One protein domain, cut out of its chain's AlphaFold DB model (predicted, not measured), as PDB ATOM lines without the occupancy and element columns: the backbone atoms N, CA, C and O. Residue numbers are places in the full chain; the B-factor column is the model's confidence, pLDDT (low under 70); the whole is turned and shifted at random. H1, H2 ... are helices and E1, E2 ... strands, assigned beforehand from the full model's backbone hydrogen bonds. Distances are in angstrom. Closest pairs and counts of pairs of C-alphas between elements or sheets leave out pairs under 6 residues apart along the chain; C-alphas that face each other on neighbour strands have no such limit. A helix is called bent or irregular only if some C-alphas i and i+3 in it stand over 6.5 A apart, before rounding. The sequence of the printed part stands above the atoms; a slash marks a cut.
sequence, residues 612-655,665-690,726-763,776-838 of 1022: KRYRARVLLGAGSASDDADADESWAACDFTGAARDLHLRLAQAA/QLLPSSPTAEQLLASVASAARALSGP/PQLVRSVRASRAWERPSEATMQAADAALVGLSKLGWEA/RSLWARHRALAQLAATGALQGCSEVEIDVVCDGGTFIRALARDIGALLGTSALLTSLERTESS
ATOM      1  N   LYS A 612     246.502 199.658 299.982       87.31
ATOM      2  CA  LYS A 612     246.642 198.710 298.870       87.31
ATOM      3  C   LYS A 612     246.075 199.317 297.601       87.31
ATOM      4  O   LYS A 612     245.068 200.027 297.658       87.31
ATOM      5  N   ARG A 613     246.686 198.999 296.458       90.88
ATOM      6  CA  ARG A 613     246.184 199.364 295.130       90.88
ATOM      7  C   ARG A 613     245.826 198.118 294.338       90.88
ATOM      8  O   ARG A 613     246.629 197.192 294.215       90.88
ATOM      9  N   TYR A 614     244.624 198.119 293.783       92.81
ATOM     10  CA  TYR A 614     244.114 197.076 292.910       92.81
ATOM     11  C   TYR A 614     243.730 197.665 291.562       92.81
ATOM     12  O   TYR A 614     243.252 198.793 291.491       92.81
ATOM     13  N   ARG A 615     243.876 196.855 290.520       92.81
ATOM     14  CA  ARG A 615     243.211 197.012 289.234       92.81
ATOM     15  C   ARG A 615     242.209 195.875 289.106       92.81
ATOM     16  O   ARG A 615     242.581 194.705 289.195       92.81
ATOM     17  N   ALA A 616     240.942 196.210 288.948       91.06
ATOM     18  CA  ALA A 616     239.852 195.254 288.852       91.06
ATOM     19  C   ALA A 616     239.113 195.427 287.526       91.06
ATOM     20  O   ALA A 616     238.991 196.543 287.031       91.06
ATOM     21  N   ARG A 617     238.595 194.329 286.972       88.62
ATOM     22  CA  ARG A 617     237.621 194.370 285.878       88.62
ATOM     23  C   ARG A 617     236.271 193.912 286.379       88.62
ATOM     24  O   ARG A 617     236.174 192.892 287.063       88.62
ATOM     25  N   VAL A 618     235.258 194.696 286.046       88.62
ATOM     26  CA  VAL A 618     233.875 194.509 286.462       88.62
ATOM     27  C   VAL A 618     233.021 194.388 285.209       88.62
ATOM     28  O   VAL A 618     233.038 195.273 284.356       88.62
ATOM     29  N   LEU A 619     232.285 193.287 285.105       86.12
ATOM     30  CA  LEU A 619     231.296 193.054 284.062       86.12
ATOM     31  C   LEU A 619     229.932 193.512 284.585       86.12
ATOM     32  O   LEU A 619     229.425 192.963 285.560       86.12
ATOM     33  N   LEU A 620     229.374 194.544 283.960       85.44
ATOM     34  CA  LEU A 620     228.052 195.094 284.245       85.44
ATOM     35  C   LEU A 620     226.998 194.346 283.417       85.44
ATOM     36  O   LEU A 620     227.239 194.033 282.252       85.44
ATOM     37  N   GLY A 621     225.837 194.075 284.016       77.56
ATOM     38  CA  GLY A 621     224.781 193.229 283.442       77.56
ATOM     39  C   GLY A 621     224.882 191.740 283.807       77.56
ATOM     40  O   GLY A 621     224.052 190.950 283.365       77.56
ATOM     41  N   ALA A 622     225.855 191.349 284.637       72.69
ATOM     42  CA  ALA A 622     226.005 189.992 285.165       72.69
ATOM     43  C   ALA A 622     226.200 190.007 286.691       72.69
ATOM     44  O   ALA A 622     226.719 190.972 287.243       72.69
ATOM     45  N   GLY A 623     225.823 188.928 287.386       70.06
ATOM     46  CA  GLY A 623     225.992 188.790 288.839       70.06
ATOM     47  C   GLY A 623     226.165 187.332 289.276       70.06
ATOM     48  O   GLY A 623     225.928 186.416 288.491       70.06
ATOM     49  N   SER A 624     226.599 187.114 290.521       67.69
ATOM     50  CA  SER A 624     226.817 185.779 291.100       67.69
ATOM     51  C   SER A 624     226.606 185.766 292.613       67.69
ATOM     52  O   SER A 624     226.626 186.811 293.257       67.69
ATOM     53  N   ALA A 625     226.458 184.577 293.201       62.62
ATOM     54  CA  ALA A 625     226.324 184.418 294.653       62.62
ATOM     55  C   ALA A 625     227.623 184.699 295.445       62.62
ATOM     56  O   ALA A 625     227.577 184.868 296.665       62.62
ATOM     57  N   SER A 626     228.786 184.735 294.782       61.91
ATOM     58  CA  SER A 626     230.069 185.081 295.411       61.91
ATOM     59  C   SER A 626     230.457 186.554 295.242       61.91
ATOM     60  O   SER A 626     231.369 186.991 295.945       61.91
ATOM     61  N   ASP A 627     229.754 187.307 294.381       73.44
ATOM     62  CA  ASP A 627     230.103 188.626 293.812       73.44
ATOM     63  C   ASP A 627     231.309 188.614 292.841       73.44
ATOM     64  O   ASP A 627     231.788 189.654 292.379       73.44
ATOM     65  N   ASP A 628     231.812 187.427 292.498       73.19
ATOM     66  CA  ASP A 628     232.965 187.223 291.623       73.19
ATOM     67  C   ASP A 628     232.787 186.018 290.681       73.19
ATOM     68  O   ASP A 628     231.828 185.249 290.781       73.19
ATOM     69  N   ALA A 629     233.693 185.880 289.712       68.00
ATOM     70  CA  ALA A 629     233.637 184.834 288.692       68.00
ATOM     71  C   ALA A 629     234.094 183.430 289.173       68.00
ATOM     72  O   ALA A 629     234.274 182.551 288.337       68.00
ATOM     73  N   ASP A 630     234.309 183.199 290.478       61.66
ATOM     74  CA  ASP A 630     234.878 181.954 291.052       61.66
ATOM     75  C   ASP A 630     233.806 181.099 291.787       61.66
ATOM     76  O   ASP A 630     234.126 180.269 292.634       61.66
ATOM     77  N   ALA A 631     232.508 181.313 291.503       56.81
ATOM     78  CA  ALA A 631     231.407 180.602 292.171       56.81
ATOM     79  C   ALA A 631     231.207 179.158 291.659       56.81
ATOM     80  O   ALA A 631     231.263 178.881 290.458       56.81
ATOM     81  N   ASP A 632     230.904 178.231 292.575       48.84
ATOM     82  CA  ASP A 632     230.735 176.802 292.258       48.84
ATOM     83  C   ASP A 632     229.314 176.418 291.768       48.84
ATOM     84  O   ASP A 632     229.160 175.343 291.189       48.84
ATOM     85  N   GLU A 633     228.285 177.265 291.945       44.78
ATOM     86  CA  GLU A 633     226.866 176.916 291.702       44.78
ATOM     87  C   GLU A 633     226.078 177.948 290.855       44.78
ATOM     88  O   GLU A 633     226.578 179.017 290.520       44.78
ATOM     89  N   SER A 634     224.862 177.557 290.447       38.38
ATOM     90  CA  SER A 634     224.049 178.070 289.325       38.38
ATOM     91  C   SER A 634     224.045 179.584 289.064       38.38
ATOM     92  O   SER A 634     223.692 180.385 289.930       38.38
ATOM     93  N   TRP A 635     224.277 179.941 287.799       46.66
ATOM     94  CA  TRP A 635     224.281 181.308 287.280       46.66
ATOM     95  C   TRP A 635     222.996 181.559 286.493       46.66
ATOM     96  O   TRP A 635     222.768 180.926 285.462       46.66
ATOM     97  N   ALA A 636     222.164 182.485 286.959       37.16
ATOM     98  CA  ALA A 636     221.076 183.023 286.153       37.16
ATOM     99  C   ALA A 636     221.574 184.255 285.387       37.16
ATOM    100  O   ALA A 636     222.329 185.065 285.928       37.16
ATOM    101  N   ALA A 637     221.080 184.451 284.164       36.75
ATOM    102  CA  ALA A 637     220.961 185.801 283.631       36.75
ATOM    103  C   ALA A 637     219.928 186.518 284.513       36.75
ATOM    104  O   ALA A 637     218.724 186.328 284.350       36.75
ATOM    105  N   CYS A 638     220.399 187.227 285.540       34.47
ATOM    106  CA  CYS A 638     219.528 187.901 286.491       34.47
ATOM    107  C   CYS A 638     218.841 189.092 285.820       34.47
ATOM    108  O   CYS A 638     219.360 190.210 285.851       34.47
ATOM    109  N   ASP A 639     217.638 188.847 285.299       37.03
ATOM    110  CA  ASP A 639     216.611 189.876 285.185       37.03
ATOM    111  C   ASP A 639     216.535 190.674 286.494       37.03
ATOM    112  O   ASP A 639     216.704 190.141 287.598       37.03
ATOM    113  N   PHE A 640     216.273 191.975 286.377       38.03
ATOM    114  CA  PHE A 640     216.343 192.929 287.485       38.03
ATOM    115  C   PHE A 640     215.106 192.848 288.412       38.03
ATOM    116  O   PHE A 640     214.409 193.834 288.665       38.03
ATOM    117  N   THR A 641     214.796 191.648 288.909       38.56
ATOM    118  CA  THR A 641     213.597 191.338 289.698       38.56
ATOM    119  C   THR A 641     213.892 191.251 291.196       38.56
ATOM    120  O   THR A 641     214.695 190.435 291.648       38.56
ATOM    121  N   GLY A 642     213.179 192.051 291.994       37.91
ATOM    122  CA  GLY A 642     213.115 191.903 293.451       37.91
ATOM    123  C   GLY A 642     214.389 192.316 294.195       37.91
ATOM    124  O   GLY A 642     214.570 193.489 294.505       37.91
ATOM    125  N   ALA A 643     215.252 191.354 294.526       39.53
ATOM    126  CA  ALA A 643     216.282 191.512 295.559       39.53
ATOM    127  C   ALA A 643     217.353 192.574 295.240       39.53
ATOM    128  O   ALA A 643     217.721 193.353 296.117       39.53
ATOM    129  N   ALA A 644     217.814 192.665 293.986       41.59
ATOM    130  CA  ALA A 644     218.770 193.700 293.571       41.59
ATOM    131  C   ALA A 644     218.154 195.112 293.616       41.59
ATOM    132  O   ALA A 644     218.816 196.074 293.999       41.59
ATOM    133  N   ARG A 645     216.858 195.226 293.296       41.91
ATOM    134  CA  ARG A 645     216.085 196.472 293.394       41.91
ATOM    135  C   ARG A 645     215.841 196.881 294.850       41.91
ATOM    136  O   ARG A 645     215.838 198.069 295.149       41.91
ATOM    137  N   ASP A 646     215.681 195.915 295.747       43.62
ATOM    138  CA  ASP A 646     215.528 196.152 297.184       43.62
ATOM    139  C   ASP A 646     216.854 196.566 297.856       43.62
ATOM    140  O   ASP A 646     216.873 197.469 298.691       43.62
ATOM    141  N   LEU A 647     217.989 196.000 297.419       46.94
ATOM    142  CA  LEU A 647     219.324 196.480 297.797       46.94
ATOM    143  C   LEU A 647     219.606 197.884 297.235       46.94
ATOM    144  O   LEU A 647     220.113 198.733 297.962       46.94
ATOM    145  N   HIS A 648     219.233 198.155 295.978       46.72
ATOM    146  CA  HIS A 648     219.306 199.489 295.373       46.72
ATOM    147  C   HIS A 648     218.486 200.518 296.170       46.72
ATOM    148  O   HIS A 648     219.002 201.583 296.496       46.72
ATOM    149  N   LEU A 649     217.245 200.186 296.554       46.72
ATOM    150  CA  LEU A 649     216.404 201.043 297.395       46.72
ATOM    151  C   LEU A 649     217.025 201.287 298.776       46.72
ATOM    152  O   LEU A 649     217.083 202.434 299.213       46.72
ATOM    153  N   ARG A 650     217.549 200.246 299.437       53.34
ATOM    154  CA  ARG A 650     218.205 200.378 300.749       53.34
ATOM    155  C   ARG A 650     219.504 201.185 300.693       53.34
ATOM    156  O   ARG A 650     219.726 202.011 301.572       53.34
ATOM    157  N   LEU A 651     220.332 201.015 299.660       48.78
ATOM    158  CA  LEU A 651     221.548 201.815 299.464       48.78
ATOM    159  C   LEU A 651     221.224 203.270 299.087       48.78
ATOM    160  O   LEU A 651     221.857 204.181 299.613       48.78
ATOM    161  N   ALA A 652     220.209 203.506 298.250       47.41
ATOM    162  CA  ALA A 652     219.743 204.853 297.917       47.41
ATOM    163  C   ALA A 652     219.138 205.586 299.130       47.41
ATOM    164  O   ALA A 652     219.328 206.791 299.272       47.41
ATOM    165  N   GLN A 653     218.457 204.866 300.029       45.34
ATOM    166  CA  GLN A 653     217.952 205.407 301.296       45.34
ATOM    167  C   GLN A 653     219.076 205.653 302.314       45.34
ATOM    168  O   GLN A 653     219.091 206.698 302.954       45.34
ATOM    169  N   ALA A 654     220.051 204.747 302.437       46.00
ATOM    170  CA  ALA A 654     221.203 204.927 303.327       46.00
ATOM    171  C   ALA A 654     222.151 206.054 302.869       46.00
ATOM    172  O   ALA A 654     222.795 206.697 303.695       46.00
ATOM    173  N   ALA A 655     222.211 206.335 301.564       42.38
ATOM    174  CA  ALA A 655     222.959 207.458 300.996       42.38
ATOM    175  C   ALA A 655     222.272 208.831 301.175       42.38
ATOM    176  O   ALA A 655     222.825 209.840 300.739       42.38
ATOM    177  N   GLN A 665     224.206 208.680 288.117       64.75
ATOM    178  CA  GLN A 665     223.534 208.504 286.842       64.75
ATOM    179  C   GLN A 665     223.338 207.010 286.574       64.75
ATOM    180  O   GLN A 665     224.318 206.284 286.397       64.75
ATOM    181  N   LEU A 666     222.074 206.575 286.527       70.44
ATOM    182  CA  LEU A 666     221.702 205.217 286.127       70.44
ATOM    183  C   LEU A 666     222.267 204.890 284.742       70.44
ATOM    184  O   LEU A 666     222.350 205.762 283.871       70.44
ATOM    185  N   LEU A 667     222.645 203.629 284.541       70.06
ATOM    186  CA  LEU A 667     223.211 203.182 283.276       70.06
ATOM    187  C   LEU A 667     222.100 203.082 282.206       70.06
ATOM    188  O   LEU A 667     221.100 202.402 282.446       70.06
ATOM    189  N   PRO A 668     222.224 203.741 281.038       66.75
ATOM    190  CA  PRO A 668     221.263 203.578 279.950       66.75
ATOM    191  C   PRO A 668     221.392 202.187 279.308       66.75
ATOM    192  O   PRO A 668     222.444 201.560 279.387       66.75
ATOM    193  N   SER A 669     220.339 201.722 278.628       63.88
ATOM    194  CA  SER A 669     220.223 200.341 278.117       63.88
ATOM    195  C   SER A 669     221.278 199.914 277.086       63.88
ATOM    196  O   SER A 669     221.454 198.722 276.865       63.88
ATOM    197  N   SER A 670     221.955 200.877 276.455       71.44
ATOM    198  CA  SER A 670     223.074 200.668 275.528       71.44
ATOM    199  C   SER A 670     224.073 201.817 275.719       71.44
ATOM    200  O   SER A 670     224.000 202.808 274.987       71.44
ATOM    201  N   PRO A 671     224.932 201.765 276.751       78.31
ATOM    202  CA  PRO A 671     225.779 202.887 277.124       78.31
ATOM    203  C   PRO A 671     227.034 202.948 276.246       78.31
ATOM    204  O   PRO A 671     227.649 201.921 275.957       78.31
ATOM    205  N   THR A 672     227.461 204.154 275.870       83.25
ATOM    206  CA  THR A 672     228.779 204.332 275.237       83.25
ATOM    207  C   THR A 672     229.909 204.133 276.250       83.25
ATOM    208  O   THR A 672     229.699 204.238 277.462       83.25
ATOM    209  N   ALA A 673     231.140 203.904 275.783       82.25
ATOM    210  CA  ALA A 673     232.304 203.759 276.667       82.25
ATOM    211  C   ALA A 673     232.509 204.990 277.577       82.25
ATOM    212  O   ALA A 673     232.862 204.858 278.749       82.25
ATOM    213  N   GLU A 674     232.226 206.189 277.067       83.06
ATOM    214  CA  GLU A 674     232.285 207.438 277.832       83.06
ATOM    215  C   GLU A 674     231.179 207.521 278.897       83.06
ATOM    216  O   GLU A 674     231.446 207.894 280.041       83.06
ATOM    217  N   GLN A 675     229.954 207.096 278.567       82.12
ATOM    218  CA  GLN A 675     228.842 207.024 279.521       82.12
ATOM    219  C   GLN A 675     229.103 205.990 280.625       82.12
ATOM    220  O   GLN A 675     228.856 206.279 281.793       82.12
ATOM    221  N   LEU A 676     229.669 204.826 280.285       84.00
ATOM    222  CA  LEU A 676     230.121 203.818 281.252       84.00
ATOM    223  C   LEU A 676     231.139 204.404 282.238       84.00
ATOM    224  O   LEU A 676     230.958 204.280 283.451       84.00
ATOM    225  N   LEU A 677     232.180 205.080 281.734       87.19
ATOM    226  CA  LEU A 677     233.190 205.734 282.571       87.19
ATOM    227  C   LEU A 677     232.574 206.808 283.478       87.19
ATOM    228  O   LEU A 677     232.863 206.821 284.673       87.19
ATOM    229  N   ALA A 678     231.714 207.679 282.943       81.75
ATOM    230  CA  ALA A 678     231.081 208.759 283.699       81.75
ATOM    231  C   ALA A 678     230.137 208.237 284.798       81.75
ATOM    232  O   ALA A 678     230.215 208.681 285.949       81.75
ATOM    233  N   SER A 679     229.289 207.258 284.472       82.19
ATOM    234  CA  SER A 679     228.367 206.626 285.417       82.19
ATOM    235  C   SER A 679     229.122 205.879 286.520       82.19
ATOM    236  O   SER A 679     228.894 206.150 287.704       82.19
ATOM    237  N   VAL A 680     230.087 205.014 286.167       85.38
ATOM    238  CA  VAL A 680     230.916 204.299 287.155       85.38
ATOM    239  C   VAL A 680     231.727 205.280 288.000       85.38
ATOM    240  O   VAL A 680     231.796 205.093 289.209       85.38
ATOM    241  N   ALA A 681     232.274 206.359 287.430       83.06
ATOM    242  CA  ALA A 681     232.953 207.401 288.203       83.06
ATOM    243  C   ALA A 681     232.013 208.114 289.196       83.06
ATOM    244  O   ALA A 681     232.451 208.512 290.276       83.06
ATOM    245  N   SER A 682     230.719 208.254 288.884       80.69
ATOM    246  CA  SER A 682     229.742 208.800 289.833       80.69
ATOM    247  C   SER A 682     229.453 207.835 290.988       80.69
ATOM    248  O   SER A 682     229.566 208.236 292.146       80.69
ATOM    249  N   ALA A 683     229.191 206.555 290.700       82.06
ATOM    250  CA  ALA A 683     229.006 205.525 291.730       82.06
ATOM    251  C   ALA A 683     230.273 205.329 292.596       82.06
ATOM    252  O   ALA A 683     230.202 205.246 293.821       82.06
ATOM    253  N   ALA A 684     231.452 205.349 291.971       81.62
ATOM    254  CA  ALA A 684     232.762 205.280 292.615       81.62
ATOM    255  C   ALA A 684     233.009 206.419 293.619       81.62
ATOM    256  O   ALA A 684     233.601 206.184 294.674       81.62
ATOM    257  N   ARG A 685     232.543 207.643 293.325       77.94
ATOM    258  CA  ARG A 685     232.611 208.777 294.264       77.94
ATOM    259  C   ARG A 685     231.720 208.557 295.485       77.94
ATOM    260  O   ARG A 685     232.182 208.806 296.591       77.94
ATOM    261  N   ALA A 686     230.502 208.045 295.301       75.00
ATOM    262  CA  ALA A 686     229.586 207.741 296.407       75.00
ATOM    263  C   ALA A 686     230.114 206.631 297.342       75.00
ATOM    264  O   ALA A 686     229.813 206.631 298.530       75.00
ATOM    265  N   LEU A 687     230.932 205.711 296.816       79.44
ATOM    266  CA  LEU A 687     231.547 204.608 297.566       79.44
ATOM    267  C   LEU A 687     232.980 204.906 298.058       79.44
ATOM    268  O   LEU A 687     233.614 204.033 298.651       79.44
ATOM    269  N   SER A 688     233.498 206.118 297.826       82.06
ATOM    270  CA  SER A 688     234.809 206.560 298.322       82.06
ATOM    271  C   SER A 688     234.677 207.275 299.673       82.06
ATOM    272  O   SER A 688     233.805 208.115 299.873       82.06
ATOM    273  N   GLY A 689     235.583 206.968 300.600       80.81
ATOM    274  CA  GLY A 689     235.581 207.418 301.990       80.81
ATOM    275  C   GLY A 689     235.357 206.266 302.981       80.81
ATOM    276  O   GLY A 689     235.474 205.091 302.616       80.81
ATOM    277  N   PRO A 690     235.071 206.582 304.259       77.19
ATOM    278  CA  PRO A 690     234.626 205.597 305.238       77.19
ATOM    279  C   PRO A 690     233.284 205.000 304.802       77.19
ATOM    280  O   PRO A 690     232.298 205.729 304.691       77.19
ATOM    281  N   PRO A 726     233.087 198.462 308.990       75.31
ATOM    282  CA  PRO A 726     233.682 199.718 308.550       75.31
ATOM    283  C   PRO A 726     235.010 199.461 307.827       75.31
ATOM    284  O   PRO A 726     235.831 198.668 308.287       75.31
ATOM    285  N   GLN A 727     235.202 200.126 306.691       81.00
ATOM    286  CA  GLN A 727     236.381 200.081 305.826       81.00
ATOM    287  C   GLN A 727     236.656 201.482 305.261       81.00
ATOM    288  O   GLN A 727     235.747 202.308 305.164       81.00
ATOM    289  N   LEU A 728     237.899 201.751 304.850       80.81
ATOM    290  CA  LEU A 728     238.268 202.996 304.171       80.81
ATOM    291  C   LEU A 728     238.650 202.724 302.712       80.81
ATOM    292  O   LEU A 728     239.720 202.189 302.411       80.81
ATOM    293  N   VAL A 729     237.781 203.152 301.797       86.00
ATOM    294  CA  VAL A 729     238.066 203.205 300.360       86.00
ATOM    295  C   VAL A 729     238.630 204.593 300.064       86.00
ATOM    296  O   VAL A 729     237.904 205.579 300.087       86.00
ATOM    297  N   ARG A 730     239.940 204.709 299.829       84.12
ATOM    298  CA  ARG A 730     240.613 206.009 299.648       84.12
ATOM    299  C   ARG A 730     240.303 206.643 298.296       84.12
ATOM    300  O   ARG A 730     240.153 207.856 298.213       84.12
ATOM    301  N   SER A 731     240.238 205.837 297.239       87.00
ATOM    302  CA  SER A 731     239.729 206.266 295.934       87.00
ATOM    303  C   SER A 731     239.341 205.079 295.060       87.00
ATOM    304  O   SER A 731     239.911 203.993 295.162       87.00
ATOM    305  N   VAL A 732     238.390 205.316 294.160       89.12
ATOM    306  CA  VAL A 732     238.035 204.426 293.052       89.12
ATOM    307  C   VAL A 732     238.005 205.273 291.786       89.12
ATOM    308  O   VAL A 732     237.374 206.330 291.765       89.12
ATOM    309  N   ARG A 733     238.697 204.842 290.731       87.44
ATOM    310  CA  ARG A 733     238.704 205.520 289.426       87.44
ATOM    311  C   ARG A 733     238.423 204.513 288.323       87.44
ATOM    312  O   ARG A 733     239.143 203.528 288.218       87.44
ATOM    313  N   ALA A 734     237.418 204.773 287.493       87.75
ATOM    314  CA  ALA A 734     237.257 204.049 286.237       87.75
ATOM    315  C   ALA A 734     238.351 204.509 285.263       87.75
ATOM    316  O   ALA A 734     238.501 205.711 285.042       87.75
ATOM    317  N   SER A 735     239.140 203.575 284.733       84.38
ATOM    318  CA  SER A 735     240.282 203.878 283.862       84.38
ATOM    319  C   SER A 735     240.052 203.478 282.409       84.38
ATOM    320  O   SER A 735     240.536 204.168 281.512       84.38
ATOM    321  N   ARG A 736     239.284 202.412 282.155       88.50
ATOM    322  CA  ARG A 736     238.849 201.991 280.813       88.50
ATOM    323  C   ARG A 736     237.443 201.409 280.865       88.50
ATOM    324  O   ARG A 736     237.078 200.790 281.858       88.50
ATOM    325  N   ALA A 737     236.675 201.573 279.796       89.25
ATOM    326  CA  ALA A 737     235.384 200.921 279.621       89.25
ATOM    327  C   ALA A 737     235.246 200.394 278.194       89.25
ATOM    328  O   ALA A 737     235.814 200.959 277.256       89.25
ATOM    329  N   TRP A 738     234.468 199.330 278.048       87.31
ATOM    330  CA  TRP A 738     234.129 198.705 276.782       87.31
ATOM    331  C   TRP A 738     232.613 198.487 276.741       87.31
ATOM    332  O   TRP A 738     232.031 197.902 277.655       87.31
ATOM    333  N   GLU A 739     231.977 198.974 275.674       82.94
ATOM    334  CA  GLU A 739     230.518 198.918 275.457       82.94
ATOM    335  C   GLU A 739     229.995 197.477 275.416       82.94
ATOM    336  O   GLU A 739     228.878 197.191 275.838       82.94
ATOM    337  N   ARG A 740     230.857 196.567 274.957       80.19
ATOM    338  CA  ARG A 740     230.732 195.108 275.012       80.19
ATOM    339  C   ARG A 740     231.912 194.544 275.811       80.19
ATOM    340  O   ARG A 740     232.877 195.279 276.024       80.19
ATOM    341  N   PRO A 741     231.914 193.267 276.225       78.19
ATOM    342  CA  PRO A 741     233.044 192.694 276.953       78.19
ATOM    343  C   PRO A 741     234.328 192.795 276.123       78.19
ATOM    344  O   PRO A 741     234.293 192.647 274.899       78.19
ATOM    345  N   SER A 742     235.463 193.079 276.767       76.62
ATOM    346  CA  SER A 742     236.715 193.294 276.035       76.62
ATOM    347  C   SER A 742     237.164 192.029 275.296       76.62
ATOM    348  O   SER A 742     236.825 190.912 275.685       76.62
ATOM    349  N   GLU A 743     237.982 192.185 274.251       72.12
ATOM    350  CA  GLU A 743     238.465 191.056 273.442       72.12
ATOM    351  C   GLU A 743     239.145 189.971 274.298       72.12
ATOM    352  O   GLU A 743     238.908 188.788 274.093       72.12
ATOM    353  N   ALA A 744     239.897 190.357 275.334       67.31
ATOM    354  CA  ALA A 744     240.501 189.418 276.283       67.31
ATOM    355  C   ALA A 744     239.464 188.634 277.116       67.31
ATOM    356  O   ALA A 744     239.701 187.484 277.482       67.31
ATOM    357  N   THR A 745     238.315 189.241 277.419       69.88
ATOM    358  CA  THR A 745     237.201 188.600 278.131       69.88
ATOM    359  C   THR A 745     236.413 187.670 277.200       69.88
ATOM    360  O   THR A 745     236.029 186.581 277.624       69.88
ATOM    361  N   MET A 746     236.275 188.026 275.917       74.00
ATOM    362  CA  MET A 746     235.731 187.146 274.872       74.00
ATOM    363  C   MET A 746     236.648 185.940 274.605       74.00
ATOM    364  O   MET A 746     236.201 184.802 274.703       74.00
ATOM    365  N   GLN A 747     237.948 186.161 274.388       67.62
ATOM    366  CA  GLN A 747     238.943 185.096 274.193       67.62
ATOM    367  C   GLN A 747     239.013 184.138 275.394       67.62
ATOM    368  O   GLN A 747     239.188 182.932 275.215       67.62
ATOM    369  N   ALA A 748     238.843 184.645 276.622       65.44
ATOM    370  CA  ALA A 748     238.730 183.807 277.813       65.44
ATOM    371  C   ALA A 748     237.455 182.940 277.785       65.44
ATOM    372  O   ALA A 748     237.531 181.751 278.085       65.44
ATOM    373  N   ALA A 749     236.304 183.495 277.390       68.75
ATOM    374  CA  ALA A 749     235.071 182.723 277.223       68.75
ATOM    375  C   ALA A 749     235.221 181.622 276.151       68.75
ATOM    376  O   ALA A 749     234.851 180.474 276.394       68.75
ATOM    377  N   ASP A 750     235.840 181.932 275.009       67.44
ATOM    378  CA  ASP A 750     236.061 180.975 273.917       67.44
ATOM    379  C   ASP A 750     237.031 179.850 274.317       67.44
ATOM    380  O   ASP A 750     236.743 178.666 274.124       67.44
ATOM    381  N   ALA A 751     238.165 180.188 274.942       63.53
ATOM    382  CA  ALA A 751     239.126 179.202 275.439       63.53
ATOM    383  C   ALA A 751     238.501 178.263 276.487       63.53
ATOM    384  O   ALA A 751     238.794 177.064 276.512       63.53
ATOM    385  N   ALA A 752     237.603 178.795 277.319       63.09
ATOM    386  CA  ALA A 752     236.841 178.032 278.296       63.09
ATOM    387  C   ALA A 752     235.848 177.062 277.636       63.09
ATOM    388  O   ALA A 752     235.819 175.886 277.996       63.09
ATOM    389  N   LEU A 753     235.089 177.520 276.633       64.81
ATOM    390  CA  LEU A 753     234.180 176.679 275.845       64.81
ATOM    391  C   LEU A 753     234.931 175.544 275.130       64.81
ATOM    392  O   LEU A 753     234.485 174.397 275.159       64.81
ATOM    393  N   VAL A 754     236.115 175.816 274.571       64.94
ATOM    394  CA  VAL A 754     236.992 174.788 273.977       64.94
ATOM    395  C   VAL A 754     237.495 173.789 275.030       64.94
ATOM    396  O   VAL A 754     237.555 172.589 274.757       64.94
ATOM    397  N   GLY A 755     237.844 174.250 276.234       62.00
ATOM    398  CA  GLY A 755     238.238 173.385 277.352       62.00
ATOM    399  C   GLY A 755     237.107 172.464 277.821       62.00
ATOM    400  O   GLY A 755     237.331 171.274 278.033       62.00
ATOM    401  N   LEU A 756     235.885 172.992 277.917       60.62
ATOM    402  CA  LEU A 756     234.676 172.245 278.274       60.62
ATOM    403  C   LEU A 756     234.289 171.224 277.193       60.62
ATOM    404  O   LEU A 756     234.024 170.065 277.510       60.62
ATOM    405  N   SER A 757     234.347 171.610 275.916       62.16
ATOM    406  CA  SER A 757     234.090 170.713 274.781       62.16
ATOM    407  C   SER A 757     235.052 169.514 274.761       62.16
ATOM    408  O   SER A 757     234.619 168.376 274.582       62.16
ATOM    409  N   LYS A 758     236.345 169.727 275.056       60.97
ATOM    410  CA  LYS A 758     237.341 168.641 275.196       60.97
ATOM    411  C   LYS A 758     237.063 167.679 276.357       60.97
ATOM    412  O   LYS A 758     237.577 166.564 276.340       60.97
ATOM    413  N   LEU A 759     236.271 168.094 277.345       55.03
ATOM    414  CA  LEU A 759     235.819 167.271 278.472       55.03
ATOM    415  C   LEU A 759     234.442 166.621 278.223       55.03
ATOM    416  O   LEU A 759     233.880 166.029 279.140       55.03
ATOM    417  N   GLY A 760     233.905 166.709 276.999       55.62
ATOM    418  CA  GLY A 760     232.629 166.094 276.620       55.62
ATOM    419  C   GLY A 760     231.388 166.866 277.076       55.62
ATOM    420  O   GLY A 760     230.315 166.279 277.173       55.62
ATOM    421  N   TRP A 761     231.517 168.161 277.383       52.72
ATOM    422  CA  TRP A 761     230.383 169.006 277.760       52.72
ATOM    423  C   TRP A 761     229.681 169.603 276.530       52.72
ATOM    424  O   TRP A 761     230.328 170.217 275.678       52.72
ATOM    425  N   GLU A 762     228.355 169.458 276.467       49.56
ATOM    426  CA  GLU A 762     227.499 170.046 275.429       49.56
ATOM    427  C   GLU A 762     226.876 171.374 275.886       49.56
ATOM    428  O   GLU A 762     226.488 171.544 277.047       49.56
ATOM    429  N   ALA A 763     226.749 172.323 274.954       44.75
ATOM    430  CA  ALA A 763     226.223 173.654 275.235       44.75
ATOM    431  C   ALA A 763     224.760 173.595 275.713       44.75
ATOM    432  O   ALA A 763     223.865 173.207 274.966       44.75
ATOM    433  N   ARG A 776     241.150 173.856 290.163       42.41
ATOM    434  CA  ARG A 776     239.811 174.492 290.242       42.41
ATOM    435  C   ARG A 776     239.787 176.001 289.957       42.41
ATOM    436  O   ARG A 776     238.882 176.490 289.289       42.41
ATOM    437  N   SER A 777     240.798 176.726 290.420       41.34
ATOM    438  CA  SER A 777     240.885 178.185 290.371       41.34
ATOM    439  C   SER A 777     241.389 178.796 289.059       41.34
ATOM    440  O   SER A 777     241.272 180.007 288.882       41.34
ATOM    441  N   LEU A 778     241.925 178.006 288.121       42.59
ATOM    442  CA  LEU A 778     242.068 178.463 286.730       42.59
ATOM    443  C   LEU A 778     240.736 178.347 285.983       42.59
ATOM    444  O   LEU A 778     240.412 179.202 285.164       42.59
ATOM    445  N   TRP A 779     239.943 177.321 286.292       49.25
ATOM    446  CA  TRP A 779     238.726 176.987 285.556       49.25
ATOM    447  C   TRP A 779     237.508 177.847 285.910       49.25
ATOM    448  O   TRP A 779     236.618 177.987 285.076       49.25
ATOM    449  N   ALA A 780     237.444 178.442 287.101       50.28
ATOM    450  CA  ALA A 780     236.223 179.099 287.571       50.28
ATOM    451  C   ALA A 780     235.900 180.422 286.842       50.28
ATOM    452  O   ALA A 780     234.839 180.520 286.225       50.28
ATOM    453  N   ARG A 781     236.855 181.372 286.759       52.75
ATOM    454  CA  ARG A 781     236.709 182.613 285.952       52.75
ATOM    455  C   ARG A 781     236.262 182.312 284.518       52.75
ATOM    456  O   ARG A 781     235.433 183.012 283.943       52.75
ATOM    457  N   HIS A 782     236.853 181.266 283.953       60.47
ATOM    458  CA  HIS A 782     236.604 180.782 282.604       60.47
ATOM    459  C   HIS A 782     235.198 180.162 282.471       60.47
ATOM    460  O   HIS A 782     234.499 180.443 281.501       60.47
ATOM    461  N   ARG A 783     234.731 179.407 283.476       59.62
ATOM    462  CA  ARG A 783     233.387 178.805 283.542       59.62
ATOM    463  C   ARG A 783     232.269 179.853 283.540       59.62
ATOM    464  O   ARG A 783     231.349 179.725 282.738       59.62
ATOM    465  N   ALA A 784     232.358 180.887 284.379       62.69
ATOM    466  CA  ALA A 784     231.326 181.925 284.463       62.69
ATOM    467  C   ALA A 784     231.149 182.669 283.125       62.69
ATOM    468  O   ALA A 784     230.033 182.844 282.632       62.69
ATOM    469  N   LEU A 785     232.268 183.039 282.486       67.38
ATOM    470  CA  LEU A 785     232.268 183.682 281.170       67.38
ATOM    471  C   LEU A 785     231.757 182.741 280.064       67.38
ATOM    472  O   LEU A 785     230.958 183.170 279.234       67.38
ATOM    473  N   ALA A 786     232.132 181.456 280.084       64.88
ATOM    474  CA  ALA A 786     231.612 180.452 279.152       64.88
ATOM    475  C   ALA A 786     230.091 180.263 279.262       64.88
ATOM    476  O   ALA A 786     229.418 180.114 278.247       64.88
ATOM    477  N   GLN A 787     229.531 180.285 280.475       64.94
ATOM    478  CA  GLN A 787     228.091 180.110 280.699       64.94
ATOM    479  C   GLN A 787     227.281 181.343 280.261       64.94
ATOM    480  O   GLN A 787     226.225 181.200 279.640       64.94
ATOM    481  N   LEU A 788     227.801 182.555 280.488       66.38
ATOM    482  CA  LEU A 788     227.216 183.790 279.947       66.38
ATOM    483  C   LEU A 788     227.326 183.858 278.413       66.38
ATOM    484  O   LEU A 788     226.418 184.366 277.755       66.38
ATOM    485  N   ALA A 789     228.407 183.332 277.828       68.62
ATOM    486  CA  ALA A 789     228.563 183.228 276.377       68.62
ATOM    487  C   ALA A 789     227.589 182.204 275.768       68.62
ATOM    488  O   ALA A 789     226.892 182.518 274.805       68.62
ATOM    489  N   ALA A 790     227.479 181.012 276.364       63.09
ATOM    490  CA  ALA A 790     226.612 179.927 275.896       63.09
ATOM    491  C   ALA A 790     225.111 180.269 275.945       63.09
ATOM    492  O   ALA A 790     224.334 179.723 275.168       63.09
ATOM    493  N   THR A 791     224.701 181.179 276.834       62.81
ATOM    494  CA  THR A 791     223.318 181.688 276.922       62.81
ATOM    495  C   THR A 791     223.067 182.934 276.065       62.81
ATOM    496  O   THR A 791     221.946 183.434 276.030       62.81
ATOM    497  N   GLY A 792     224.091 183.477 275.396       62.28
ATOM    498  CA  GLY A 792     224.019 184.741 274.656       62.28
ATOM    499  C   GLY A 792     223.976 186.003 275.533       62.28
ATOM    500  O   GLY A 792     224.203 187.097 275.020       62.28
ATOM    501  N   ALA A 793     223.769 185.872 276.849       65.25
ATOM    502  CA  ALA A 793     223.666 186.985 277.798       65.25
ATOM    503  C   ALA A 793     224.912 187.893 277.809       65.25
ATOM    504  O   ALA A 793     224.803 189.106 277.997       65.25
ATOM    505  N   LEU A 794     226.092 187.330 277.525       68.06
ATOM    506  CA  LEU A 794     227.354 188.071 277.424       68.06
ATOM    507  C   LEU A 794     227.321 189.193 276.362       68.06
ATOM    508  O   LEU A 794     228.052 190.170 276.494       68.06
ATOM    509  N   GLN A 795     226.452 189.103 275.345       66.25
ATOM    510  CA  GLN A 795     226.299 190.141 274.314       66.25
ATOM    511  C   GLN A 795     225.634 191.430 274.829       66.25
ATOM    512  O   GLN A 795     225.814 192.482 274.217       66.25
ATOM    513  N   GLY A 796     224.879 191.353 275.932       69.81
ATOM    514  CA  GLY A 796     224.227 192.496 276.586       69.81
ATOM    515  C   GLY A 796     225.023 193.099 277.747       69.81
ATOM    516  O   GLY A 796     224.529 194.006 278.411       69.81
ATOM    517  N   CYS A 797     226.228 192.592 278.021       78.81
ATOM    518  CA  CYS A 797     227.073 193.063 279.116       78.81
ATOM    519  C   CYS A 797     228.083 194.121 278.644       78.81
ATOM    520  O   CYS A 797     228.596 194.047 277.527       78.81
ATOM    521  N   SER A 798     228.461 195.039 279.532       84.44
ATOM    522  CA  SER A 798     229.565 195.989 279.314       84.44
ATOM    523  C   SER A 798     230.663 195.759 280.352       84.44
ATOM    524  O   SER A 798     230.374 195.363 281.479       84.44
ATOM    525  N   GLU A 799     231.928 196.002 280.011       86.88
ATOM    526  CA  GLU A 799     233.054 195.787 280.934       86.88
ATOM    527  C   GLU A 799     233.715 197.118 281.308       86.88
ATOM    528  O   GLU A 799     233.910 197.985 280.457       86.88
ATOM    529  N   VAL A 800     234.084 197.288 282.579       89.81
ATOM    530  CA  VAL A 800     234.795 198.476 283.074       89.81
ATOM    531  C   VAL A 800     235.990 198.056 283.926       89.81
ATOM    532  O   VAL A 800     235.891 197.192 284.797       89.81
ATOM    533  N   GLU A 801     237.138 198.673 283.669       92.06
ATOM    534  CA  GLU A 801     238.348 198.560 284.474       92.06
ATOM    535  C   GLU A 801     238.376 199.694 285.504       92.06
ATOM    536  O   GLU A 801     238.245 200.870 285.153       92.06
ATOM    537  N   ILE A 802     238.527 199.334 286.779       92.50
ATOM    538  CA  ILE A 802     238.603 200.268 287.902       92.50
ATOM    539  C   ILE A 802     239.930 200.103 288.650       92.50
ATOM    540  O   ILE A 802     240.337 198.993 289.001       92.50
ATOM    541  N   ASP A 803     240.592 201.219 288.933       92.06
ATOM    542  CA  ASP A 803     241.734 201.291 289.838       92.06
ATOM    543  C   ASP A 803     241.235 201.721 291.228       92.06
ATOM    544  O   ASP A 803     240.626 202.783 291.386       92.06
ATOM    545  N   VAL A 804     241.484 200.887 292.240       91.88
ATOM    546  CA  VAL A 804     240.995 201.055 293.618       91.88
ATOM    547  C   VAL A 804     242.173 201.224 294.570       91.88
ATOM    548  O   VAL A 804     243.081 200.394 294.585       91.88
ATOM    549  N   VAL A 805     242.134 202.258 295.410       89.44
ATOM    550  CA  VAL A 805     243.039 202.447 296.551       89.44
ATOM    551  C   VAL A 805     242.231 202.314 297.837       89.44
ATOM    552  O   VAL A 805     241.251 203.032 298.027       89.44
ATOM    553  N   CYS A 806     242.614 201.401 298.724       88.62
ATOM    554  CA  CYS A 806     241.847 201.088 299.934       88.62
ATOM    555  C   CYS A 806     242.726 200.531 301.059       88.62
ATOM    556  O   CYS A 806     243.843 200.072 300.812       88.62
ATOM    557  N   ASP A 807     242.201 200.540 302.282       83.38
ATOM    558  CA  ASP A 807     242.882 199.974 303.446       83.38
ATOM    559  C   ASP A 807     242.586 198.475 303.629       83.38
ATOM    560  O   ASP A 807     241.746 197.866 302.949       83.38
ATOM    561  N   GLY A 808     243.339 197.841 304.532       77.31
ATOM    562  CA  GLY A 808     243.216 196.420 304.834       77.31
ATOM    563  C   GLY A 808     241.846 196.043 305.409       77.31
ATOM    564  O   GLY A 808     241.488 196.488 306.489       77.31
ATOM    565  N   GLY A 809     241.135 195.151 304.712       74.44
ATOM    566  CA  GLY A 809     239.802 194.663 305.096       74.44
ATOM    567  C   GLY A 809     238.737 194.895 304.018       74.44
ATOM    568  O   GLY A 809     237.720 194.209 304.010       74.44
ATOM    569  N   THR A 810     239.008 195.791 303.067       83.00
ATOM    570  CA  THR A 810     238.134 196.092 301.923       83.00
ATOM    571  C   THR A 810     237.960 194.886 300.989       83.00
ATOM    572  O   THR A 810     238.942 194.304 300.519       83.00
ATOM    573  N   PHE A 811     236.712 194.544 300.657       85.25
ATOM    574  CA  PHE A 811     236.353 193.485 299.710       85.25
ATOM    575  C   PHE A 811     236.042 194.086 298.330       85.25
ATOM    576  O   PHE A 811     234.975 194.662 298.114       85.25
ATOM    577  N   ILE A 812     236.956 193.916 297.365       88.00
ATOM    578  CA  ILE A 812     236.816 194.507 296.018       88.00
ATOM    579  C   ILE A 812     235.610 193.940 295.241       88.00
ATOM    580  O   ILE A 812     234.989 194.663 294.470       88.00
ATOM    581  N   ARG A 813     235.219 192.682 295.480       83.69
ATOM    582  CA  ARG A 813     234.009 192.094 294.872       83.69
ATOM    583  C   ARG A 813     232.704 192.691 295.400       83.69
ATOM    584  O   ARG A 813     231.822 193.002 294.612       83.69
ATOM    585  N   ALA A 814     232.627 192.961 296.707       83.12
ATOM    586  CA  ALA A 814     231.491 193.677 297.285       83.12
ATOM    587  C   ALA A 814     231.410 195.099 296.707       83.12
ATOM    588  O   ALA A 814     230.349 195.520 296.274       83.12
ATOM    589  N   LEU A 815     232.553 195.786 296.569       87.38
ATOM    590  CA  LEU A 815     232.621 197.091 295.904       87.38
ATOM    591  C   LEU A 815     232.113 197.032 294.448       87.38
ATOM    592  O   LEU A 815     231.404 197.937 294.023       87.38
ATOM    593  N   ALA A 816     232.430 195.973 293.694       87.38
ATOM    594  CA  ALA A 816     231.914 195.776 292.337       87.38
ATOM    595  C   ALA A 816     230.382 195.602 292.320       87.38
ATOM    596  O   ALA A 816     229.707 196.321 291.583       87.38
ATOM    597  N   ARG A 817     229.833 194.724 293.173       85.38
ATOM    598  CA  ARG A 817     228.380 194.550 293.369       85.38
ATOM    599  C   ARG A 817     227.697 195.874 293.720       85.38
ATOM    600  O   ARG A 817     226.687 196.221 293.111       85.38
ATOM    601  N   ASP A 818     228.251 196.613 294.676       83.81
ATOM    602  CA  ASP A 818     227.675 197.859 295.184       83.81
ATOM    603  C   ASP A 818     227.706 198.970 294.105       83.81
ATOM    604  O   ASP A 818     226.747 199.735 293.985       83.81
ATOM    605  N   ILE A 819     228.736 199.006 293.242       86.56
ATOM    606  CA  ILE A 819     228.766 199.847 292.028       86.56
ATOM    607  C   ILE A 819     227.626 199.466 291.072       86.56
ATOM    608  O   ILE A 819     226.904 200.352 290.619       86.56
ATOM    609  N   GLY A 820     227.430 198.175 290.781       83.56
ATOM    610  CA  GLY A 820     226.322 197.712 289.934       83.56
ATOM    611  C   GLY A 820     224.962 198.148 290.476       83.56
ATOM    612  O   GLY A 820     224.178 198.778 289.761       83.56
ATOM    613  N   ALA A 821     224.728 197.904 291.769       78.50
ATOM    614  CA  ALA A 821     223.495 198.275 292.451       78.50
ATOM    615  C   ALA A 821     223.213 199.784 292.355       78.50
ATOM    616  O   ALA A 821     222.094 200.167 292.017       78.50
ATOM    617  N   LEU A 822     224.213 200.647 292.572       77.94
ATOM    618  CA  LEU A 822     224.071 202.102 292.406       77.94
ATOM    619  C   LEU A 822     223.763 202.530 290.961       77.94
ATOM    620  O   LEU A 822     223.086 203.533 290.751       77.94
ATOM    621  N   LEU A 823     224.225 201.767 289.969       80.12
ATOM    622  CA  LEU A 823     223.986 202.019 288.545       80.12
ATOM    623  C   LEU A 823     222.658 201.458 288.017       80.12
ATOM    624  O   LEU A 823     222.313 201.724 286.864       80.12
ATOM    625  N   GLY A 824     221.910 200.716 288.839       72.62
ATOM    626  CA  GLY A 824     220.659 200.070 288.438       72.62
ATOM    627  C   GLY A 824     220.861 198.799 287.606       72.62
ATOM    628  O   GLY A 824     220.002 198.460 286.799       72.62
ATOM    629  N   THR A 825     221.991 198.107 287.778       77.38
ATOM    630  CA  THR A 825     222.323 196.860 287.070       77.38
ATOM    631  C   THR A 825     222.972 195.837 288.014       77.38
ATOM    632  O   THR A 825     223.234 196.126 289.182       77.38
ATOM    633  N   SER A 826     223.202 194.613 287.553       78.31
ATOM    634  CA  SER A 826     224.060 193.647 288.247       78.31
ATOM    635  C   SER A 826     225.531 193.892 287.883       78.31
ATOM    636  O   SER A 826     225.836 194.455 286.828       78.31
ATOM    637  N   ALA A 827     226.455 193.519 288.766       82.62
ATOM    638  CA  ALA A 827     227.887 193.635 288.510       82.62
ATOM    639  C   ALA A 827     228.661 192.434 289.064       82.62
ATOM    640  O   ALA A 827     228.401 191.976 290.177       82.62
ATOM    641  N   LEU A 828     229.640 191.967 288.288       81.00
ATOM    642  CA  LEU A 828     230.447 190.783 288.568       81.00
ATOM    643  C   LEU A 828     231.941 191.106 288.461       81.00
ATOM    644  O   LEU A 828     232.392 191.630 287.441       81.00
ATOM    645  N   LEU A 829     232.737 190.754 289.473       84.81
ATOM    646  CA  LEU A 829     234.196 190.879 289.402       84.81
ATOM    647  C   LEU A 829     234.792 189.766 288.513       84.81
ATOM    648  O   LEU A 829     234.798 188.597 288.898       84.81
ATOM    649  N   THR A 830     235.323 190.123 287.336       77.50
ATOM    650  CA  THR A 830     235.895 189.170 286.358       77.50
ATOM    651  C   THR A 830     237.409 189.017 286.462       77.50
ATOM    652  O   THR A 830     237.956 187.983 286.076       77.50
ATOM    653  N   SER A 831     238.115 190.032 286.963       81.56
ATOM    654  CA  SER A 831     239.570 190.002 287.137       81.56
ATOM    655  C   SER A 831     239.989 190.911 288.283       81.56
ATOM    656  O   SER A 831     239.446 192.003 288.433       81.56
ATOM    657  N   LEU A 832     240.997 190.496 289.052       88.19
ATOM    658  CA  LEU A 832     241.577 191.297 290.127       88.19
ATOM    659  C   LEU A 832     243.100 191.156 290.133       88.19
ATOM    660  O   LEU A 832     243.622 190.058 290.295       88.19
ATOM    661  N   GLU A 833     243.803 192.272 289.996       90.00
ATOM    662  CA  GLU A 833     245.258 192.365 290.076       90.00
ATOM    663  C   GLU A 833     245.629 193.337 291.198       90.00
ATOM    664  O   GLU A 833     245.268 194.513 291.153       90.00
ATOM    665  N   ARG A 834     246.367 192.885 292.217       91.44
ATOM    666  CA  ARG A 834     246.932 193.806 293.212       91.44
ATOM    667  C   ARG A 834     248.229 194.400 292.673       91.44
ATOM    668  O   ARG A 834     249.244 193.712 292.593       91.44
ATOM    669  N   THR A 835     248.189 195.673 292.304       90.00
ATOM    670  CA  THR A 835     249.334 196.397 291.741       90.00
ATOM    671  C   THR A 835     250.257 196.954 292.821       90.00
ATOM    672  O   THR A 835     251.436 197.162 292.548       90.00
ATOM    673  N   GLU A 836     249.759 197.152 294.047       86.69
ATOM    674  CA  GLU A 836     250.558 197.619 295.184       86.69
ATOM    675  C   GLU A 836     249.994 197.127 296.529       86.69
ATOM    676  O   GLU A 836     248.776 197.045 296.714       86.69
ATOM    677  N   SER A 837     250.863 196.810 297.489       84.31
ATOM    678  CA  SER A 837     250.476 196.520 298.874       84.31
ATOM    679  C   SER A 837     251.561 196.991 299.830       84.31
ATOM    680  O   SER A 837     252.688 196.511 299.734       84.31
ATOM    681  N   SER A 838     251.220 197.868 300.777       72.31
ATOM    682  CA  SER A 838     252.137 198.294 301.847       72.31
ATOM    683  C   SER A 838     253.495 198.775 301.294       72.31
ATOM    684  O   SER A 838     254.545 198.274 301.689       72.31
TER     685      SER A 838
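AT A GLANCE: This is residues 612 to 655, 665 to 690, 726 to 763 and 776 to 838 of the 1022 residues of the protein "Uba3 protein" of Symbiodinium sp. KB8 (UniProt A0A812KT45). A strongly twisted sheet of four strands curls round one helix, H6, with H2 beside H6 on the same face and H1 crossing H6 near its last residues. Crossed helices H3 and H4, with tiny H5, make a looser-placed side lobe that only grazes the sheet. The printed part has 171 residues, with six named helices and four named strands that follow along the chain as E1 H1 H2 E2 H3 H4 H5 E3 H6 E4; the sheet runs E2 E3 E1 E4, all antiparallel, and the class is mixed, helices and strands. It is compact, with a radius of gyration of the C-alphas of 15.7 A and spans of 49 by 38 by 29 A.

IN THESE COORDINATES: Find C-alpha 612 at (246.642, 198.710, 298.870); there E1 begins, residues 612 to 620, 23.9 A long. H1 is residues 643 to 654, and H2 is residues 673 to 686, 20.3 A. E2, residues 726 to 738, spans 31.8 A and bends by 64 degrees at residue 730. Look for H3 from C-alpha 743 at (238.465, 191.056, 273.442): residues 743 to 758, 22.5 A. H4, residues 776 to 790, 20.2 A, is only just irregular: C-alphas 778 and 781 are 6.8 A apart. H5 is residues 793 to 796, E3 is residues 798 to 806, 24.5 A, and H6 is residues 812 to 823. E4, residues 827 to 837, 25.0 A, bends by 68 degrees at residue 830 and ends at C-alpha 837, (250.476, 196.520, 298.874).

HOW THE PARTS SIT: In the sheet, look for N 733 and O 803 between E2 and E3, 2.9 A; N 616 and O 802 between E1 and E3, 2.8 A; and N 615 and O 833 between E1 and E4, 2.8 A. E3, H6 and E4 form a split strand-helix-strand unit, two strands running the same way with E1 between them, its crossover right-handed. H2 and H6 on one face make two layers, helices over a sheet; H2 has a height over the sheet of 7.8 A. Residues 679 to 684 of H2 touch H6, about perpendicular at 72 degrees, only just; the closest C-alphas are those of Ala 683 and Ile 819, 5.7 A. H1 touches residues 821 to 822 of H6, about perpendicular at 86 degrees, His 648 and Ala 821 having the closest C-alphas, 5.2 A. H3 touches H4, about perpendicular at 79 degrees, with C-alphas of Ala 749 and Ala 786 closest, 4.6 A. H4 and H5 only just touch, only at the corner, with 3 pairs of C-alphas within 8 A, those of Leu 788 and Leu 794 closest at 5.0 A. Every O i to N i+4 pair is within hydrogen-bond range in H1, H2, H3 and H6, and 9 of 11 in H4; H5 is too short for one.

THE WHOLE: The C-alphas of Gln 653 and Lys 758, 49.1 A apart, are the two farthest apart. Expect cuts at residues 656 to 664, 691 to 725 and 764 to 775, with C-alpha gaps of 14.2, 6.8 and 20.3 A. The link E1 to H1, residues 621 to 642, is long. Mean pLDDT of the printed part is 71.0; 73 residues are under 70, among them 629 to 655, 747 to 763 and 776 to 796.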